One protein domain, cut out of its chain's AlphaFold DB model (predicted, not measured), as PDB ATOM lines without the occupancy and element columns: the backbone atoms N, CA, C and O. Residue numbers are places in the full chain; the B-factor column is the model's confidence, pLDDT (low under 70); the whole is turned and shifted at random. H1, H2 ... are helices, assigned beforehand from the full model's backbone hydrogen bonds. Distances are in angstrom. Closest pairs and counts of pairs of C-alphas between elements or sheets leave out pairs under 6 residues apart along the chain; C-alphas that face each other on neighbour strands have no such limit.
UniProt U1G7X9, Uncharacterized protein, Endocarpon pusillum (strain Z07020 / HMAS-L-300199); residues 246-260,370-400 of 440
ATOM      1  N   SER A 246     -48.300  37.043 -27.138       57.38
ATOM      2  CA  SER A 246     -46.893  37.084 -26.789       57.38
ATOM      3  C   SER A 246     -46.707  38.324 -25.927       57.38
ATOM      4  O   SER A 246     -46.322  39.390 -26.407       57.38
ATOM      5  N   MET A 247     -47.115  38.213 -24.658       56.81
ATOM      6  CA  MET A 247     -46.817  39.231 -23.640       56.81
ATOM      7  C   MET A 247     -45.293  39.388 -23.487       56.81
ATOM      8  O   MET A 247     -44.794  40.499 -23.344       56.81
ATOM      9  N   GLU A 248     -44.561  38.281 -23.641       57.50
ATOM     10  CA  GLU A 248     -43.108  38.193 -23.472       57.50
ATOM     11  C   GLU A 248     -42.342  39.020 -24.524       57.50
ATOM     12  O   GLU A 248     -41.421  39.763 -24.178       57.50
ATOM     13  N   ASP A 249     -42.764  39.004 -25.797       65.69
ATOM     14  CA  ASP A 249     -42.031  39.702 -26.864       65.69
ATOM     15  C   ASP A 249     -42.083  41.231 -26.747       65.69
ATOM     16  O   ASP A 249     -41.139  41.919 -27.142       65.69
ATOM     17  N   ASP A 250     -43.198  41.802 -26.288       76.00
ATOM     18  CA  ASP A 250     -43.345  43.260 -26.225       76.00
ATOM     19  C   ASP A 250     -42.568  43.854 -25.038       76.00
ATOM     20  O   ASP A 250     -41.978  44.930 -25.164       76.00
ATOM     21  N   GLU A 251     -42.484  43.132 -23.923       81.88
ATOM     22  CA  GLU A 251     -41.745  43.549 -22.728       81.88
ATOM     23  C   GLU A 251     -40.238  43.321 -22.877       81.88
ATOM     24  O   GLU A 251     -39.436  44.189 -22.511       81.88
ATOM     25  N   ASP A 252     -39.834  42.230 -23.527       83.00
ATOM     26  CA  ASP A 252     -38.431  41.991 -23.855       83.00
ATOM     27  C   ASP A 252     -37.907  43.020 -24.869       83.00
ATOM     28  O   ASP A 252     -36.776  43.490 -24.734       83.00
ATOM     29  N   LYS A 253     -38.735  43.510 -25.805       84.31
ATOM     30  CA  LYS A 253     -38.358  44.654 -26.666       84.31
ATOM     31  C   LYS A 253     -38.070  45.923 -25.860       84.31
ATOM     32  O   LYS A 253     -37.220  46.722 -26.264       84.31
ATOM     33  N   ILE A 254     -38.756  46.137 -24.734       84.88
ATOM     34  CA  ILE A 254     -38.502  47.286 -23.851       84.88
ATOM     35  C   ILE A 254     -37.147  47.123 -23.156       84.88
ATOM     36  O   ILE A 254     -36.378  48.085 -23.097       84.88
ATOM     37  N   VAL A 255     -36.817  45.919 -22.683       84.69
ATOM     38  CA  VAL A 255     -35.501  45.616 -22.094       84.69
ATOM     39  C   VAL A 255     -34.381  45.781 -23.119       84.69
ATOM     40  O   VAL A 255     -33.385  46.449 -22.831       84.69
ATOM     41  N   ASP A 256     -34.562  45.292 -24.345       87.12
ATOM     42  CA  ASP A 256     -33.612  45.506 -25.442       87.12
ATOM     43  C   ASP A 256     -33.420  46.993 -25.752       87.12
ATOM     44  O   ASP A 256     -32.294  47.456 -25.949       87.12
ATOM     45  N   ALA A 257     -34.505  47.772 -25.742       86.69
ATOM     46  CA  ALA A 257     -34.433  49.217 -25.908       86.69
ATOM     47  C   ALA A 257     -33.689  49.896 -24.742       86.69
ATOM     48  O   ALA A 257     -32.942  50.850 -24.974       86.69
ATOM     49  N   MET A 258     -33.832  49.403 -23.504       85.62
ATOM     50  CA  MET A 258     -33.072  49.885 -22.343       85.62
ATOM     51  C   MET A 258     -31.576  49.586 -22.485       85.62
ATOM     52  O   MET A 258     -30.758  50.477 -22.247       85.62
ATOM     53  N   ILE A 259     -31.217  48.385 -22.943       86.44
ATOM     54  CA  ILE A 259     -29.826  47.995 -23.205       86.44
ATOM     55  C   ILE A 259     -29.231  48.857 -24.325       86.44
ATOM     56  O   ILE A 259     -28.132  49.398 -24.171       86.44
ATOM     57  N   ALA A 260     -29.977  49.049 -25.418       86.38
ATOM     58  CA  ALA A 260     -29.570  49.854 -26.567       86.38
ATOM     59  C   ALA A 260     -29.427  51.350 -26.233       86.38
ATOM     60  O   ALA A 260     -28.533  52.016 -26.759       86.38
ATOM     61  N   GLN A 370     -29.921  39.687 -23.795       77.81
ATOM     62  CA  GLN A 370     -30.428  39.830 -22.427       77.81
ATOM     63  C   GLN A 370     -29.995  38.669 -21.519       77.81
ATOM     64  O   GLN A 370     -29.726  38.858 -20.336       77.81
ATOM     65  N   SER A 371     -29.857  37.464 -22.080       78.00
ATOM     66  CA  SER A 371     -29.429  36.260 -21.358       78.00
ATOM     67  C   SER A 371     -28.015  36.363 -20.768       78.00
ATOM     68  O   SER A 371     -27.725  35.716 -19.759       78.00
ATOM     69  N   LYS A 372     -27.149  37.201 -21.353       84.19
ATOM     70  CA  LYS A 372     -25.741  37.361 -20.955       84.19
ATOM     71  C   LYS A 372     -25.538  38.358 -19.814       84.19
ATOM     72  O   LYS A 372     -24.483  38.327 -19.193       84.19
ATOM     73  N   ILE A 373     -26.517  39.222 -19.544       84.81
ATOM     74  CA  ILE A 373     -26.457  40.191 -18.443       84.81
ATOM     75  C   ILE A 373     -27.008  39.517 -17.181       84.81
ATOM     76  O   ILE A 373     -28.063  38.875 -17.223       84.81
ATOM     77  N   HIS A 374     -26.287  39.635 -16.063       87.56
ATOM     78  CA  HIS A 374     -26.760  39.144 -14.769       87.56
ATOM     79  C   HIS A 374     -27.881  40.060 -14.236       87.56
ATOM     80  O   HIS A 374     -27.747  41.280 -14.342       87.56
ATOM     81  N   PRO A 375     -28.961  39.536 -13.623       87.31
ATOM     82  CA  PRO A 375     -30.092  40.350 -13.165       87.31
ATOM     83  C   PRO A 375     -29.688  41.528 -12.256       87.31
ATOM     84  O   PRO A 375     -30.162  42.641 -12.473       87.31
ATOM     85  N   LEU A 376     -28.759  41.337 -11.305       84.50
ATOM     86  CA  LEU A 376     -28.220  42.443 -10.481       84.50
ATOM     87  C   LEU A 376     -27.552  43.536 -11.311       84.50
ATOM     88  O   LEU A 376     -27.827  44.717 -11.124       84.50
ATOM     89  N   GLU A 377     -26.690  43.134 -12.244       85.38
ATOM     90  CA  GLU A 377     -25.959  44.060 -13.104       85.38
ATOM     91  C   GLU A 377     -26.938  44.852 -13.978       85.38
ATOM     92  O   GLU A 377     -26.775  46.055 -14.181       85.38
ATOM     93  N   PHE A 378     -28.018  44.205 -14.426       87.00
ATOM     94  CA  PHE A 378     -29.092  44.885 -15.130       87.00
ATOM     95  C   PHE A 378     -29.773  45.949 -14.253       87.00
ATOM     96  O   PHE A 378     -29.916  47.090 -14.699       87.00
ATOM     97  N   ARG A 379     -30.139  45.623 -13.001       86.94
ATOM     98  CA  ARG A 379     -30.754  46.584 -12.060       86.94
ATOM     99  C   ARG A 379     -29.842  47.773 -11.776       86.94
ATOM    100  O   ARG A 379     -30.310  48.910 -11.777       86.94
ATOM    101  N   GLU A 380     -28.550  47.532 -11.587       85.25
ATOM    102  CA  GLU A 380     -27.564  48.585 -11.326       85.25
ATOM    103  C   GLU A 380     -27.330  49.503 -12.535       85.25
ATOM    104  O   GLU A 380     -27.174  50.717 -12.383       85.25
ATOM    105  N   LEU A 381     -27.300  48.945 -13.746       85.88
ATOM    106  CA  LEU A 381     -26.987  49.698 -14.962       85.88
ATOM    107  C   LEU A 381     -28.210  50.368 -15.593       85.88
ATOM    108  O   LEU A 381     -28.092  51.453 -16.171       85.88
ATOM    109  N   TYR A 382     -29.375  49.728 -15.528       84.44
ATOM    110  CA  TYR A 382     -30.559  50.111 -16.302       84.44
ATOM    111  C   TYR A 382     -31.799  50.389 -15.438       84.44
ATOM    112  O   TYR A 382     -32.692  51.116 -15.896       84.44
ATOM    113  N   GLY A 383     -31.818  49.919 -14.187       84.94
ATOM    114  CA  GLY A 383     -32.950  50.011 -13.261       84.94
ATOM    115  C   GLY A 383     -33.825  48.753 -13.260       84.94
ATOM    116  O   GLY A 383     -33.448  47.720 -13.806       84.94
ATOM    117  N   GLU A 384     -34.999  48.837 -12.636       87.25
ATOM    118  CA  GLU A 384     -35.942  47.713 -12.552       87.25
ATOM    119  C   GLU A 384     -36.449  47.295 -13.949       87.25
ATOM    120  O   GLU A 384     -36.866  48.164 -14.727       87.25
ATOM    121  N   PRO A 385     -36.393  45.992 -14.296       87.44
ATOM    122  CA  PRO A 385     -36.929  45.494 -15.559       87.44
ATOM    123  C   PRO A 385     -38.471  45.570 -15.576       87.44
ATOM    124  O   PRO A 385     -39.092  45.426 -14.521       87.44
ATOM    125  N   PRO A 386     -39.105  45.773 -16.750       87.56
ATOM    126  CA  PRO A 386     -40.560  45.701 -16.902       87.56
ATOM    127  C   PRO A 386     -41.112  44.361 -16.407       87.56
ATOM    128  O   PRO A 386     -40.543  43.315 -16.721       87.56
ATOM    129  N   ALA A 387     -42.211  44.400 -15.649       83.06
ATOM    130  CA  ALA A 387     -42.904  43.196 -15.199       83.06
ATOM    131  C   ALA A 387     -43.293  42.332 -16.403       83.06
ATOM    132  O   ALA A 387     -43.720  42.894 -17.401       83.06
ATOM    133  N   GLY A 388     -43.103  41.016 -16.291       81.00
ATOM    134  CA  GLY A 388     -43.367  40.036 -17.350       81.00
ATOM    135  C   GLY A 388     -42.222  39.814 -18.362       81.00
ATOM    136  O   GLY A 388     -42.164  38.755 -18.984       81.00
ATOM    137  N   SER A 389     -41.208  40.690 -18.420       86.69
ATOM    138  CA  SER A 389     -39.998  40.425 -19.221       86.69
ATOM    139  C   SER A 389     -39.200  39.228 -18.682       86.69
ATOM    140  O   SER A 389     -39.164  38.961 -17.476       86.69
ATOM    141  N   MET A 390     -38.454  38.540 -19.548       84.62
ATOM    142  CA  MET A 390     -37.502  37.493 -19.166       84.62
ATOM    143  C   MET A 390     -36.468  37.972 -18.139       84.62
ATOM    144  O   MET A 390     -36.091  37.226 -17.233       84.62
ATOM    145  N   MET A 391     -36.019  39.230 -18.223       87.06
ATOM    146  CA  MET A 391     -35.104  39.795 -17.226       87.06
ATOM    147  C   MET A 391     -35.779  39.943 -15.857       87.06
ATOM    148  O   MET A 391     -35.138  39.700 -14.836       87.06
ATOM    149  N   TRP A 392     -37.070  40.285 -15.830       87.81
ATOM    150  CA  TRP A 392     -37.864  40.380 -14.604       87.81
ATOM    151  C   TRP A 392     -38.101  39.007 -13.971       87.81
ATOM    152  O   TRP A 392     -37.854  38.844 -12.778       87.81
ATOM    153  N   HIS A 393     -38.439  37.990 -14.767       85.56
ATOM    154  CA  HIS A 393     -38.557  36.607 -14.290       85.56
ATOM    155  C   HIS A 393     -37.241  36.069 -13.714       85.56
ATOM    156  O   HIS A 393     -37.235  35.443 -12.656       85.56
ATOM    157  N   ARG A 394     -36.100  36.367 -14.350       86.62
ATOM    158  CA  ARG A 394     -34.774  36.017 -13.807       86.62
ATOM    159  C   ARG A 394     -34.479  36.764 -12.510       86.62
ATOM    160  O   ARG A 394     -33.882  36.196 -11.602       86.62
ATOM    161  N   PHE A 395     -34.907  38.018 -12.405       86.31
ATOM    162  CA  PHE A 395     -34.762  38.810 -11.188       86.31
ATOM    163  C   PHE A 395     -35.577  38.218 -10.022       86.31
ATOM    164  O   PHE A 395     -35.056  38.100  -8.913       86.31
ATOM    165  N   MET A 396     -36.804  37.758 -10.303       85.12
ATOM    166  CA  MET A 396     -37.655  37.016  -9.364       85.12
ATOM    167  C   MET A 396     -37.031  35.673  -8.965       85.12
ATOM    168  O   MET A 396     -36.933  35.373  -7.781       85.12
ATOM    169  N   GLN A 397     -36.548  34.887  -9.932       83.94
ATOM    170  CA  GLN A 397     -35.940  33.577  -9.680       83.94
ATOM    171  C   GLN A 397     -34.685  33.666  -8.804       83.94
ATOM    172  O   GLN A 397     -34.414  32.764  -8.015       83.94
ATOM    173  N   HIS A 398     -33.913  34.743  -8.943       79.12
ATOM    174  CA  HIS A 398     -32.727  34.960  -8.124       79.12
ATOM    175  C   HIS A 398     -33.045  35.522  -6.724       79.12
ATOM    176  O   HIS A 398     -32.141  35.547  -5.893       79.12
ATOM    177  N   GLY A 399     -34.283  35.950  -6.443       72.75
ATOM    178  CA  GLY A 399     -34.657  36.540  -5.151       72.75
ATOM    179  C   GLY A 399     -34.052  37.927  -4.913       72.75
ATOM    180  O   GLY A 399     -33.753  38.289  -3.784       72.75
ATOM    181  N   LEU A 400     -33.805  38.693  -5.981       69.75
ATOM    182  CA  LEU A 400     -33.119  39.997  -5.911       69.75
ATOM    183  C   LEU A 400     -34.078  41.182  -5.782       69.75
ATOM    184  O   LEU A 400     -33.624  42.331  -5.703       69.75
TER     185      LEU A 400
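AT A GLANCE: This is residues 246 to 260 and 370 to 400 of the 440 residues of an uncharacterized protein of Endocarpon pusillum (strain Z07020 / HMAS-L-300199) (UniProt U1G7X9). Three helices make a small triangle: the longest, H1, forms one side, and the two short helices H2 and H3 form the other two. H3 comes up to the middle of H1 with its first residue, H2 comes near the far part of H1 with its last residue, and the first residue of H2 meets H3. The printed part has 46 residues with three named helices, in the order H1, H2, H3, and no named strand; the class is all helix. It is compact, with a radius of gyration of the C-alphas of 9.5 A, and spans 25 by 22 by 17 A.

HOW THE PARTS SIT: H1, residues 247 to 260, touches H3, residues 390 to 397. Their closest C-alphas, those of Asp 252 and Met 390, are 6.6 A apart, and their lines are about perpendicular, at 80 degrees. H3 also touches H2, residues 375 to 382; the closest C-alphas, those of Pro 375 and Phe 395, are 5.3 A apart. These two run opposite ways at a steep tilt of 50 degrees. H1 and H2 are close but not clearly touching: their closest C-alphas, those of Met 258 and Tyr 382, are 6.5 A apart. They run the same way at a steep tilt of 57 degrees. In H2 and H3 every O i to N i+4 pair is within hydrogen-bond range; in H1 9 of 10 are.

IN THESE COORDINATES: H1 measures 20.5 A from C-alpha 247 at (-46.817, 39.231, -23.640) to C-alpha 260 at (-29.570, 49.854, -26.567). H2 measures 10.3 A from Pro 375 to Tyr 382. H3 measures 10.4 A and ends with C-alpha 397 at (-35.940, 33.577, -9.680).

THE WHOLE: The C-alphas of Ser 246 and Glu 380 are the two farthest apart, at 27.3 A. Residues 261 to 369 are not printed, and C-alphas 260 and 370 are 10.9 A apart across this cut. The link from H1 to H2 runs across it; the link from H2 to H3 is short, with 7 residues. The mean pLDDT of the printed part is 82.0, and residues 246 to 249 and residue 400 are under 70.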